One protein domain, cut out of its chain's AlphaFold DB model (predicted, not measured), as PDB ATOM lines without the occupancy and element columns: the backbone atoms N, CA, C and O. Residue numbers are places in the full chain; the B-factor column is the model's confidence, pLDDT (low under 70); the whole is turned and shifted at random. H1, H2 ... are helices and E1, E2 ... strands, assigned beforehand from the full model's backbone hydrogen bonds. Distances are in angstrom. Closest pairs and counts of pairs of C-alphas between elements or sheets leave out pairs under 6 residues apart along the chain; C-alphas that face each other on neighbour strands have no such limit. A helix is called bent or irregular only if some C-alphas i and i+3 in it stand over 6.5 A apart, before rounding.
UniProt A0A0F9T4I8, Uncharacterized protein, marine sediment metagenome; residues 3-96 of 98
ATOM      1  N   LYS A   3      14.183  13.894 -35.739       59.84
ATOM      2  CA  LYS A   3      14.879  12.666 -35.319       59.84
ATOM      3  C   LYS A   3      14.030  11.688 -34.489       59.84
ATOM      4  O   LYS A   3      14.298  10.497 -34.492       59.84
ATOM      5  N   LYS A   4      13.001  12.169 -33.778       62.53
ATOM      6  CA  LYS A   4      12.067  11.326 -33.004       62.53
ATOM      7  C   LYS A   4      10.908  10.770 -33.841       62.53
ATOM      8  O   LYS A   4      10.200   9.901 -33.352       62.53
ATOM      9  N   LYS A   5      10.678  11.299 -35.047       66.25
ATOM     10  CA  LYS A   5       9.543  10.945 -35.915       66.25
ATOM     11  C   LYS A   5       9.943  10.149 -37.164       66.25
ATOM     12  O   LYS A   5       9.059   9.779 -37.922       66.25
ATOM     13  N   GLY A   6      11.238   9.883 -37.367       75.44
ATOM     14  CA  GLY A   6      11.737   9.163 -38.547       75.44
ATOM     15  C   GLY A   6      11.714   9.983 -39.840       75.44
ATOM     16  O   GLY A   6      11.830   9.404 -40.912       75.44
ATOM     17  N   TRP A   7      11.554  11.305 -39.745       80.56
ATOM     18  CA  TRP A   7      11.581  12.197 -40.903       80.56
ATOM     19  C   TRP A   7      12.989  12.292 -41.488       80.56
ATOM     20  O   TRP A   7      13.962  12.385 -40.730       80.56
ATOM     21  N   LEU A   8      13.079  12.320 -42.820       84.94
ATOM     22  CA  LEU A   8      14.311  12.673 -43.513       84.94
ATOM     23  C   LEU A   8      14.714  14.096 -43.112       84.94
ATOM     24  O   LEU A   8      13.877  14.975 -42.868       84.94
ATOM     25  N   PHE A   9      16.017  14.285 -42.959       90.62
ATOM     26  CA  PHE A   9      16.610  15.528 -42.499       90.62
ATOM     27  C   PHE A   9      17.945  15.729 -43.213       90.62
ATOM     28  O   PHE A   9      18.874  14.959 -42.968       90.62
ATOM     29  N   ASP A  10      18.036  16.745 -44.068       94.12
ATOM     30  CA  ASP A  10      19.271  17.118 -44.777       94.12
ATOM     31  C   ASP A  10      19.613  18.617 -44.654       94.12
ATOM     32  O   ASP A  10      20.551  19.098 -45.291       94.12
ATOM     33  N   LEU A  11      18.871  19.356 -43.819       94.56
ATOM     34  CA  LEU A  11      19.176  20.753 -43.526       94.56
ATOM     35  C   LEU A  11      20.501  20.840 -42.766       94.56
ATOM     36  O   LEU A  11      20.695  20.176 -41.744       94.56
ATOM     37  N   ASP A  12      21.385  21.712 -43.229       95.81
ATOM     38  CA  ASP A  12      22.660  22.009 -42.588       95.81
ATOM     39  C   ASP A  12      22.761  23.495 -42.219       95.81
ATOM     40  O   ASP A  12      21.860  24.300 -42.482       95.81
ATOM     41  N   PHE A  13      23.832  23.832 -41.501       96.00
ATOM     42  CA  PHE A  13      24.060  25.192 -41.027       96.00
ATOM     43  C   PHE A  13      24.226  26.168 -42.191       96.00
ATOM     44  O   PHE A  13      23.619  27.233 -42.151       96.00
ATOM     45  N   ASP A  14      24.980  25.788 -43.224       97.50
ATOM     46  CA  ASP A  14      25.265  26.648 -44.375       97.50
ATOM     47  C   ASP A  14      23.973  26.993 -45.128       97.50
ATOM     48  O   ASP A  14      23.680  28.165 -45.357       97.50
ATOM     49  N   TRP A  15      23.115  25.998 -45.382       97.12
ATOM     50  CA  TRP A  15      21.807  26.195 -46.010       97.12
ATOM     51  C   TRP A  15      20.921  27.183 -45.243       97.12
ATOM     52  O   TRP A  15      20.219  27.998 -45.853       97.12
ATOM     53  N   LEU A  16      20.927  27.094 -43.906       96.50
ATOM     54  CA  LEU A  16      20.145  27.979 -43.046       96.50
ATOM     55  C   LEU A  16      20.765  29.376 -42.986       96.50
ATOM     56  O   LEU A  16      20.041  30.368 -43.057       96.50
ATOM     57  N   PHE A  17      22.088  29.448 -42.847       96.62
ATOM     58  CA  PHE A  17      22.833  30.692 -42.728       96.62
ATOM     59  C   PHE A  17      22.662  31.552 -43.978       96.62
ATOM     60  O   PHE A  17      22.241  32.695 -43.845       96.62
ATOM     61  N   GLU A  18      22.848  30.987 -45.175       97.31
ATOM     62  CA  GLU A  18      22.663  31.696 -46.451       97.31
ATOM     63  C   GLU A  18      21.262  32.324 -46.568       97.31
ATOM     64  O   GLU A  18      21.097  33.472 -46.989       97.31
ATOM     65  N   ARG A  19      20.221  31.595 -46.147       97.56
ATOM     66  CA  ARG A  19      18.829  32.073 -46.206       97.56
ATOM     67  C   ARG A  19      18.538  33.162 -45.190       97.56
ATOM     68  O   ARG A  19      17.837  34.120 -45.510       97.56
ATOM     69  N   VAL A  20      19.073  33.041 -43.981       96.69
ATOM     70  CA  VAL A  20      18.946  34.088 -42.959       96.69
ATOM     71  C   VAL A  20      19.736  35.335 -43.367       96.69
ATOM     72  O   VAL A  20      19.229  36.446 -43.208       96.69
ATOM     73  N   GLU A  21      20.927  35.163 -43.944       96.62
ATOM     74  CA  GLU A  21      21.800  36.243 -44.419       96.62
ATOM     75  C   GLU A  21      21.200  37.005 -45.606       96.62
ATOM     76  O   GLU A  21      21.370  38.222 -45.693       96.62
ATOM     77  N   SER A  22      20.385  36.349 -46.446       95.75
ATOM     78  CA  SER A  22      19.572  37.037 -47.465       95.75
ATOM     79  C   SER A  22      18.689  38.151 -46.876       95.75
ATOM     80  O   SER A  22      18.271  39.073 -47.579       95.75
ATOM     81  N   GLY A  23      18.385  38.068 -45.574       96.38
ATOM     82  CA  GLY A  23      17.693  39.094 -44.810       96.38
ATOM     83  C   GLY A  23      16.203  39.220 -45.118       96.38
ATOM     84  O   GLY A  23      15.560  40.120 -44.574       96.38
ATOM     85  N   THR A  24      15.640  38.353 -45.966       98.06
ATOM     86  CA  THR A  24      14.245  38.439 -46.418       98.06
ATOM     87  C   THR A  24      13.512  37.104 -46.323       98.06
ATOM     88  O   THR A  24      14.069  36.037 -46.549       98.06
ATOM     89  N   CYS A  25      12.232  37.177 -45.970       98.12
ATOM     90  CA  CYS A  25      11.319  36.047 -45.906       98.12
ATOM     91  C   CYS A  25      11.048  35.485 -47.305       98.12
ATOM     92  O   CYS A  25      10.497  36.194 -48.146       98.12
ATOM     93  N   GLU A  26      11.320  34.195 -47.516       97.69
ATOM     94  CA  GLU A  26      11.130  33.529 -48.815       97.69
ATOM     95  C   GLU A  26       9.654  33.441 -49.247       97.69
ATOM     96  O   GLU A  26       9.374  33.212 -50.420       97.69
ATOM     97  N   LEU A  27       8.698  33.634 -48.324       95.44
ATOM     98  CA  LEU A  27       7.264  33.625 -48.641       95.44
ATOM     99  C   LEU A  27       6.678  35.024 -48.888       95.44
ATOM    100  O   LEU A  27       5.864  35.194 -49.786       95.44
ATOM    101  N   SER A  28       7.048  36.025 -48.086       96.19
ATOM    102  CA  SER A  28       6.417  37.355 -48.137       96.19
ATOM    103  C   SER A  28       7.315  38.475 -48.659       96.19
ATOM    104  O   SER A  28       6.831  39.587 -48.854       96.19
ATOM    105  N   GLY A  29       8.621  38.239 -48.809       97.56
ATOM    106  CA  GLY A  29       9.609  39.266 -49.160       97.56
ATOM    107  C   GLY A  29       9.899  40.294 -48.056       97.56
ATOM    108  O   GLY A  29      10.745  41.169 -48.233       97.56
ATOM    109  N   LEU A  30       9.228  40.213 -46.901       97.88
ATOM    110  CA  LEU A  30       9.483  41.098 -45.760       97.88
ATOM    111  C   LEU A  30      10.848  40.813 -45.128       97.88
ATOM    112  O   LEU A  30      11.288  39.666 -45.076       97.88
ATOM    113  N   LYS A  31      11.496  41.853 -44.597       98.19
ATOM    114  CA  LYS A  31      12.794  41.717 -43.927       98.19
ATOM    115  C   LYS A  31      12.685  40.976 -42.599       98.19
ATOM    116  O   LYS A  31      11.717  41.170 -41.860       98.19
ATOM    117  N   PHE A  32      13.712  40.198 -42.277       97.94
ATOM    118  CA  PHE A  32      13.870  39.636 -40.942       97.94
ATOM    119  C   PHE A  32      14.254  40.718 -39.923       97.94
ATOM    120  O   PHE A  32      15.017  41.636 -40.224       97.94
ATOM    121  N   ASP A  33      13.745  40.577 -38.699       96.50
ATOM    122  CA  ASP A  33      14.191  41.323 -37.520       96.50
ATOM    123  C   ASP A  33      14.857  40.325 -36.563       96.50
ATOM    124  O   ASP A  33      14.194  39.436 -36.028       96.50
ATOM    125  N   LEU A  34      16.172  40.452 -36.373       94.94
ATOM    126  CA  LEU A  34      16.951  39.614 -35.448       94.94
ATOM    127  C   LEU A  34      16.986  40.185 -34.019       94.94
ATOM    128  O   LEU A  34      17.684  39.657 -33.154       94.94
ATOM    129  N   GLY A  35      16.253  41.271 -33.765       94.50
ATOM    130  CA  GLY A  35      16.088  41.859 -32.446       94.50
ATOM    131  C   GLY A  35      15.154  41.065 -31.530       94.50
ATOM    132  O   GLY A  35      14.635  39.992 -31.859       94.50
ATOM    133  N   LEU A  36      14.920  41.627 -30.345       92.75
ATOM    134  CA  LEU A  36      14.002  41.062 -29.358       92.75
ATOM    135  C   LEU A  36      12.540  41.199 -29.798       92.75
ATOM    136  O   LEU A  36      12.174  42.079 -30.579       92.75
ATOM    137  N   ALA A  37      11.684  40.335 -29.249       90.56
ATOM    138  CA  ALA A  37      10.250  40.405 -29.480       90.56
ATOM    139  C   ALA A  37       9.696  41.766 -29.034       90.56
ATOM    140  O   ALA A  37       9.855  42.166 -27.883       90.56
ATOM    141  N   ARG A  38       9.015  42.466 -29.949       86.38
ATOM    142  CA  ARG A  38       8.330  43.730 -29.633       86.38
ATOM    143  C   ARG A  38       7.000  43.499 -28.919       86.38
ATOM    144  O   ARG A  38       6.581  44.319 -28.113       86.38
ATOM    145  N   VAL A  39       6.333  42.388 -29.241       88.06
ATOM    146  CA  VAL A  39       5.037  41.976 -28.688       88.06
ATOM    147  C   VAL A  39       5.033  40.455 -28.541       88.06
ATOM    148  O   VAL A  39       5.495  39.747 -29.434       88.06
ATOM    149  N   GLY A  40       4.473  39.949 -27.440       86.69
ATOM    150  CA  GLY A  40       4.391  38.513 -27.171       86.69
ATOM    151  C   GLY A  40       5.727  37.896 -26.748       86.69
ATOM    152  O   GLY A  40       6.676  38.594 -26.403       86.69
ATOM    153  N   LYS A  41       5.783  36.557 -26.729       89.12
ATOM    154  CA  LYS A  41       6.979  35.809 -26.295       89.12
ATOM    155  C   LYS A  41       8.046  35.686 -27.387       89.12
ATOM    156  O   LYS A  41       9.226  35.639 -27.065       89.12
ATOM    157  N   ASN A  42       7.629  35.631 -28.651       91.06
ATOM    158  CA  ASN A  42       8.509  35.401 -29.796       91.06
ATOM    159  C   ASN A  42       8.467  36.601 -30.742       91.06
ATOM    160  O   ASN A  42       7.412  37.206 -30.931       91.06
ATOM    161  N   ASN A  43       9.598  36.924 -31.370       95.56
ATOM    162  CA  ASN A  43       9.650  37.976 -32.379       95.56
ATOM    163  C   ASN A  43       8.946  37.498 -33.660       95.56
ATOM    164  O   ASN A  43       9.380  36.540 -34.296       95.56
ATOM    165  N   SER A  44       7.860  38.173 -34.041       96.38
ATOM    166  CA  SER A  44       7.059  37.857 -35.229       96.38
ATOM    167  C   SER A  44       7.838  37.969 -36.540       96.38
ATOM    168  O   SER A  44       7.509  37.263 -37.493       96.38
ATOM    169  N   TYR A  45       8.878  38.807 -36.576       97.38
ATOM    170  CA  TYR A  45       9.731  39.045 -37.739       97.38
ATOM    171  C   TYR A  45      11.042  38.241 -37.702       97.38
ATOM    172  O   TYR A  45      11.852  38.359 -38.619       97.38
ATOM    173  N   ALA A  46      11.264  37.409 -36.679       97.31
ATOM    174  CA  ALA A  46      12.419  36.518 -36.656       97.31
ATOM    175  C   ALA A  46      12.303  35.431 -37.744       97.31
ATOM    176  O   ALA A  46      11.186  35.000 -38.062       97.31
ATOM    177  N   PRO A  47      13.430  34.957 -38.301       97.75
ATOM    178  CA  PRO A  47      13.437  33.863 -39.264       97.75
ATOM    179  C   PRO A  47      12.990  32.546 -38.618       97.75
ATOM    180  O   PRO A  47      13.269  32.263 -37.451       97.75
ATOM    181  N   SER A  48      12.296  31.712 -39.386       96.88
ATOM    182  CA  SER A  48      11.779  30.422 -38.944       96.88
ATOM    183  C   SER A  48      11.739  29.424 -40.098       96.88
ATOM    184  O   SER A  48      11.308  29.768 -41.195       96.88
ATOM    185  N   ILE A  49      12.159  28.180 -39.849       95.94
ATOM    186  CA  ILE A  49      12.068  27.098 -40.838       95.94
ATOM    187  C   ILE A  49      10.605  26.666 -40.961       95.94
ATOM    188  O   ILE A  49       9.990  26.226 -39.984       95.94
ATOM    189  N   TYR A  50      10.071  26.766 -42.172       94.44
ATOM    190  CA  TYR A  50       8.718  26.377 -42.542       94.44
ATOM    191  C   TYR A  50       8.760  25.235 -43.550       94.44
ATOM    192  O   TYR A  50       9.536  25.280 -44.503       94.44
ATOM    193  N   ARG A  51       7.911  24.224 -43.335       92.25
ATOM    194  CA  ARG A  51       7.754  23.099 -44.260       92.25
ATOM    195  C   ARG A  51       6.670  23.421 -45.274       92.25
ATOM    196  O   ARG A  51       5.564  23.748 -44.860       92.25
ATOM    197  N   ILE A  52       6.990  23.281 -46.556       91.31
ATOM    198  CA  ILE A  52       6.056  23.535 -47.659       91.31
ATOM    199  C   ILE A  52       4.923  22.506 -47.610       91.31
ATOM    200  O   ILE A  52       3.752  22.865 -47.571       91.31
ATOM    201  N   VAL A  53       5.271  21.221 -47.516       87.44
ATOM    202  CA  VAL A  53       4.311  20.140 -47.294       87.44
ATOM    203  C   VAL A  53       4.261  19.804 -45.807       87.44
ATOM    204  O   VAL A  53       5.218  19.275 -45.222       87.44
ATOM    205  N   ALA A  54       3.121  20.102 -45.182       82.56
ATOM    206  CA  ALA A  54       2.864  19.779 -43.785       82.56
ATOM    207  C   ALA A  54       2.965  18.264 -43.538       82.56
ATOM    208  O   ALA A  54       2.479  17.445 -44.310       82.56
ATOM    209  N   GLY A  55       3.631  17.876 -42.447       77.50
ATOM    210  CA  GLY A  55       3.858  16.462 -42.120       77.50
ATOM    211  C   GLY A  55       4.969  15.780 -42.929       77.50
ATOM    212  O   GLY A  55       5.392  14.701 -42.523       77.50
ATOM    213  N   GLY A  56       5.479  16.431 -43.979       82.06
ATOM    214  CA  GLY A  56       6.639  15.981 -44.742       82.06
ATOM    215  C   GLY A  56       7.969  16.178 -44.012       82.06
ATOM    216  O   GLY A  56       8.036  16.675 -42.876       82.06
ATOM    217  N   ASP A  57       9.027  15.786 -44.710       91.25
ATOM    218  CA  ASP A  57      10.398  15.761 -44.221       91.25
ATOM    219  C   ASP A  57      11.021  17.157 -44.094       91.25
ATOM    220  O   ASP A  57      10.547  18.135 -44.677       91.25
ATOM    221  N   TYR A  58      12.094  17.257 -43.312       92.56
ATOM    222  CA  TYR A  58      12.900  18.472 -43.221       92.56
ATOM    223  C   TYR A  58      14.018  18.396 -44.251       92.56
ATOM    224  O   TYR A  58      15.172  18.161 -43.889       92.56
ATOM    225  N   THR A  59      13.655  18.556 -45.521       95.06
ATOM    226  CA  THR A  59      14.637  18.589 -46.603       95.06
ATOM    227  C   THR A  59      14.813  19.979 -47.187       95.06
ATOM    228  O   THR A  59      13.912  20.814 -47.064       95.06
ATOM    229  N   LYS A  60      15.946  20.234 -47.844       95.88
ATOM    230  CA  LYS A  60      16.228  21.497 -48.545       95.88
ATOM    231  C   LYS A  60      15.159  21.838 -49.589       95.88
ATOM    232  O   LYS A  60      14.929  23.015 -49.843       95.88
ATOM    233  N   GLU A  61      14.488  20.835 -50.154       95.62
ATOM    234  CA  GLU A  61      13.400  20.979 -51.131       95.62
ATOM    235  C   GLU A  61      12.036  21.212 -50.474       95.62
ATOM    236  O   GLU A  61      11.179  21.870 -51.059       95.62
ATOM    237  N   ASN A  62      11.811  20.673 -49.272       94.62
ATOM    238  CA  ASN A  62      10.539  20.801 -48.556       94.62
ATOM    239  C   ASN A  62      10.562  21.892 -47.474       94.62
ATOM    240  O   ASN A  62       9.604  22.032 -46.712       94.62
ATOM    241  N   CYS A  63      11.646  22.655 -47.355       95.81
ATOM    242  CA  CYS A  63      11.793  23.704 -46.353       95.81
ATOM    243  C   CYS A  63      12.191  25.039 -46.976       95.81
ATOM    244  O   CYS A  63      12.897  25.109 -47.974       95.81
ATOM    245  N   ARG A  64      11.755  26.112 -46.320       96.38
ATOM    246  CA  ARG A  64      12.151  27.500 -46.581       96.38
ATOM    247  C   ARG A  64      12.212  28.275 -45.267       96.38
ATOM    248  O   ARG A  64      11.651  27.839 -44.259       96.38
ATOM    249  N   VAL A  65      12.866  29.424 -45.263       97.94
ATOM    250  CA  VAL A  65      12.963  30.348 -44.138       97.94
ATOM    251  C   VAL A  65      11.965  31.486 -44.337       97.94
ATOM    252  O   VAL A  65      12.030  32.274 -45.281       97.94
ATOM    253  N   VAL A  66      11.012  31.577 -43.415       97.81
ATOM    254  CA  VAL A  66       9.933  32.572 -43.428       97.81
ATOM    255  C   VAL A  66       9.878  33.328 -42.107       97.81
ATOM    256  O   VAL A  66      10.548  32.963 -41.143       97.81
ATOM    257  N   LEU A  67       9.057  34.377 -42.031       97.81
ATOM    258  CA  LEU A  67       8.785  35.042 -40.757       97.81
ATOM    259  C   LEU A  67       8.131  34.071 -39.765       97.81
ATOM    260  O   LEU A  67       7.211  33.330 -40.121       97.81
ATOM    261  N   HIS A  68       8.524  34.141 -38.495       96.69
ATOM    262  CA  HIS A  68       7.913  33.354 -37.427       96.69
ATOM    263  C   HIS A  68       6.389  33.539 -37.349       96.69
ATOM    264  O   HIS A  68       5.666  32.572 -37.101       96.69
ATOM    265  N   ALA A  69       5.887  34.749 -37.619       95.94
ATOM    266  CA  ALA A  69       4.451  35.015 -37.694       95.94
ATOM    267  C   ALA A  69       3.745  34.183 -38.771       95.94
ATOM    268  O   ALA A  69       2.690  33.618 -38.498       95.94
ATOM    269  N   LEU A  70       4.337  34.069 -39.965       95.88
ATOM    270  CA  LEU A  70       3.772  33.279 -41.060       95.88
ATOM    271  C   LEU A  70       3.821  31.792 -40.733       95.88
ATOM    272  O   LEU A  70       2.807  31.121 -40.857       95.88
ATOM    273  N   ASN A  71       4.952  31.290 -40.226       95.69
ATOM    274  CA  ASN A  71       5.039  29.893 -39.795       95.69
ATOM    275  C   ASN A  71       3.959  29.565 -38.749       95.69
ATOM    276  O   ASN A  71       3.272  28.557 -38.859       95.69
ATOM    277  N   THR A  72       3.755  30.454 -37.775       93.44
ATOM    278  CA  THR A  72       2.726  30.286 -36.741       93.44
ATOM    279  C   THR A  72       1.322  30.276 -37.346       93.44
ATOM    280  O   THR A  72       0.560  29.349 -37.083       93.44
ATOM    281  N   ALA A  73       0.990  31.266 -38.179       92.75
ATOM    282  CA  ALA A  73      -0.338  31.393 -38.775       92.75
ATOM    283  C   ALA A  73      -0.686  30.229 -39.717       92.75
ATOM    284  O   ALA A  73      -1.824  29.775 -39.745       92.75
ATOM    285  N   LEU A  74       0.305  29.732 -40.457       92.38
ATOM    286  CA  LEU A  74       0.145  28.673 -41.453       92.38
ATOM    287  C   LEU A  74       0.240  27.260 -40.863       92.38
ATOM    288  O   LEU A  74      -0.055  26.294 -41.561       92.38
ATOM    289  N   SER A  75       0.691  27.118 -39.612       87.19
ATOM    290  CA  SER A  75       1.051  25.812 -39.039       87.19
ATOM    291  C   SER A  75      -0.111  24.823 -38.896       87.19
ATOM    292  O   SER A  75       0.152  23.620 -38.853       87.19
ATOM    293  N   ASP A  76      -1.352  25.315 -38.822       83.75
ATOM    294  CA  ASP A  76      -2.560  24.493 -38.662       83.75
ATOM    295  C   ASP A  76      -3.276  24.261 -40.003       83.75
ATOM    296  O   ASP A  76      -3.489  23.122 -40.412       83.75
ATOM    297  N   TRP A  77      -3.592  25.338 -40.729       87.19
ATOM    298  CA  TRP A  77      -4.477  25.273 -41.902       87.19
ATOM    299  C   TRP A  77      -3.764  25.324 -43.256       87.19
ATOM    300  O   TRP A  77      -4.401  25.116 -44.287       87.19
ATOM    301  N   GLY A  78      -2.456  25.595 -43.272       88.31
ATOM    302  CA  GLY A  78      -1.703  25.790 -44.507       88.31
ATOM    303  C   GLY A  78      -2.017  27.112 -45.217       88.31
ATOM    304  O   GLY A  78      -2.685  27.997 -44.681       88.31
ATOM    305  N   GLU A  79      -1.464  27.258 -46.419       90.00
ATOM    306  CA  GLU A  79      -1.507  28.509 -47.188       90.00
ATOM    307  C   GLU A  79      -2.888  28.808 -47.770       90.00
ATOM    308  O   GLU A  79      -3.354  29.934 -47.625       90.00
ATOM    309  N   ASP A  80      -3.570  27.812 -48.340       90.00
ATOM    310  CA  ASP A  80      -4.851  28.009 -49.036       90.00
ATOM    311  C   ASP A  80      -5.909  28.652 -48.126       90.00
ATOM    312  O   ASP A  80      -6.465  29.703 -48.442       90.00
ATOM    313  N   ILE A  81      -6.116  28.081 -46.934       92.06
ATOM    314  CA  ILE A  81      -7.068  28.616 -45.952       92.06
ATOM    315  C   ILE A  81      -6.614  29.981 -45.425       92.06
ATOM    316  O   ILE A  81      -7.435  30.872 -45.195       92.06
ATOM    317  N   TYR A  82      -5.308  30.169 -45.221       92.75
ATOM    318  CA  TYR A  82      -4.784  31.442 -44.738       92.75
ATOM    319  C   TYR A  82      -4.987  32.568 -45.753       92.75
ATOM    320  O   TYR A  82      -5.324  33.680 -45.346       92.75
ATOM    321  N   PHE A  83      -4.820  32.300 -47.051       91.81
ATOM    322  CA  PHE A  83      -5.027  33.298 -48.096       91.81
ATOM    323  C   PHE A  83      -6.467  33.794 -48.131       91.81
ATOM    324  O   PHE A  83      -6.667  35.008 -48.133       91.81
ATOM    325  N   ASP A  84      -7.449  32.895 -48.067       95.00
ATOM    326  CA  ASP A  84      -8.866  33.271 -48.061       95.00
ATOM    327  C   ASP A  84      -9.207  34.162 -46.858       95.00
ATOM    328  O   ASP A  84      -9.808  35.231 -46.997       95.00
ATOM    329  N   VAL A  85      -8.763  33.759 -45.661       94.88
ATOM    330  CA  VAL A  85      -9.002  34.515 -44.423       94.88
ATOM    331  C   VAL A  85      -8.295  35.871 -44.455       94.88
ATOM    332  O   VAL A  85      -8.894  36.893 -44.105       94.88
ATOM    333  N   ALA A  86      -7.028  35.903 -44.876       93.88
ATOM    334  CA  ALA A  86      -6.244  37.129 -44.952       93.88
ATOM    335  C   ALA A  86      -6.819  38.098 -45.991       93.88
ATOM    336  O   ALA A  86      -6.943  39.287 -45.698       93.88
ATOM    337  N   ALA A  87      -7.215  37.612 -47.169       94.00
ATOM    338  CA  ALA A  87      -7.830  38.425 -48.214       94.00
ATOM    339  C   ALA A  87      -9.136  39.060 -47.723       94.00
ATOM    340  O   ALA A  87      -9.258  40.286 -47.745       94.00
ATOM    341  N   ALA A  88     -10.054  38.261 -47.167       95.88
ATOM    342  CA  ALA A  88     -11.322  38.758 -46.636       95.88
ATOM    343  C   ALA A  88     -11.125  39.794 -45.513       95.88
ATOM    344  O   ALA A  88     -11.803  40.825 -45.471       95.88
ATOM    345  N   TYR A  89     -10.162  39.563 -44.611       95.56
ATOM    346  CA  TYR A  89      -9.801  40.530 -43.573       95.56
ATOM    347  C   TYR A  89      -9.275  41.839 -44.172       95.56
ATOM    348  O   TYR A  89      -9.708  42.925 -43.780       95.56
ATOM    349  N   MET A  90      -8.358  41.752 -45.139       94.06
ATOM    350  CA  MET A  90      -7.754  42.922 -45.773       94.06
ATOM    351  C   MET A  90      -8.776  43.744 -46.559       94.06
ATOM    352  O   MET A  90      -8.746  44.970 -46.464       94.06
ATOM    353  N   GLU A  91      -9.692  43.102 -47.287       94.44
ATOM    354  CA  GLU A  91     -10.807  43.773 -47.964       94.44
ATOM    355  C   GLU A  91     -11.695  44.515 -46.965       94.44
ATOM    356  O   GLU A  91     -12.010  45.691 -47.159       94.44
ATOM    357  N   ARG A  92     -12.040  43.864 -45.847       93.50
ATOM    358  CA  ARG A  92     -12.878  44.462 -44.805       93.50
ATOM    359  C   ARG A  92     -12.211  45.662 -44.139       93.50
ATOM    360  O   ARG A  92     -12.873  46.672 -43.929       93.50
ATOM    361  N   VAL A  93     -10.922  45.563 -43.814       93.69
ATOM    362  CA  VAL A  93     -10.190  46.624 -43.106       93.69
ATOM    363  C   VAL A  93      -9.812  47.776 -44.035       93.69
ATOM    364  O   VAL A  93      -9.921  48.934 -43.641       93.69
ATOM    365  N   ARG A  94      -9.409  47.500 -45.282       86.12
ATOM    366  CA  ARG A  94      -9.098  48.563 -46.257       86.12
ATOM    367  C   ARG A  94     -10.357  49.256 -46.778       86.12
ATOM    368  O   ARG A  94     -10.317  50.463 -46.977       86.12
ATOM    369  N   GLY A  95     -11.469  48.537 -46.941       69.50
ATOM    370  CA  GLY A  95     -12.762  49.116 -47.334       69.50
ATOM    371  C   GLY A  95     -13.430  49.976 -46.254       69.50
ATOM    372  O   GLY A  95     -14.388  50.680 -46.544       69.50
ATOM    373  N   GLN A  96     -12.933  49.936 -45.015       56.44
ATOM    374  CA  GLN A  96     -13.349  50.812 -43.912       56.44
ATOM    375  C   GLN A  96     -12.422  52.028 -43.730       56.44
ATOM    376  O   GLN A  96     -12.640  52.827 -42.824       56.44
TER     377      GLN A  96
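What this domain is: This is residues 3 to 96 of the 98 residues of an uncharacterized protein of marine sediment metagenome (UniProt A0A0F9T4I8). A small two-stranded antiparallel hairpin, E1 and E2, sits in the middle, with H1 on one side and H2a, an arm of the bent helix H2, on the other; residues 84 to 96, of which 84 to 94 belong to H2, stick out. The 94 printed residues hold H1, E1, E2, H2 in order, class mixed, with under half in named elements. The whole is only just compact, close to loose, radius of gyration of the C-alphas 14.8 A, spanning 47 by 29 by 23 A.

Where its parts are: E1 is residues 47 to 51, 13.2 A; E2, 63 to 67, 13.0 A; H1, 13 to 21, 11.8 A, from C-alpha 13 at (24.060, 25.192, -41.027). H2, residues 68 to 94, assigned as one helix by its hydrogen bonds, is bent: C-alphas 76 and 79 are 9.5 A apart. Its arms are H2a, 68 to 76, irregular with C-alphas 73 and 76 7.2 A apart, and H2b, 79 to 94, 21.5 A, ending at C-alpha 94 (-9.098, 48.563, -46.257).

How they stand to each other: E1 and E2 form a hairpin, antiparallel at 139 degrees; N 48 and O 66 are 2.8 A apart, within hydrogen-bond range. The closest C-alphas of H1 and E2, Arg 19 and Val 65, are 6.5 A apart; of E1 and H2a, Ser 48 and His 68, 5.1 A. H2a and H2b are close but not clearly touching, at a steep tilt of 61 degrees. Every O i to N i+4 pair is within range in H2b, 4 of 5 in H1 and H2a.

The domain as a whole: The printed part has no cut. The links H1 to E1 and E1 to E2 are long. Residues 3 to 5 and 95 to 96 have pLDDT under 70.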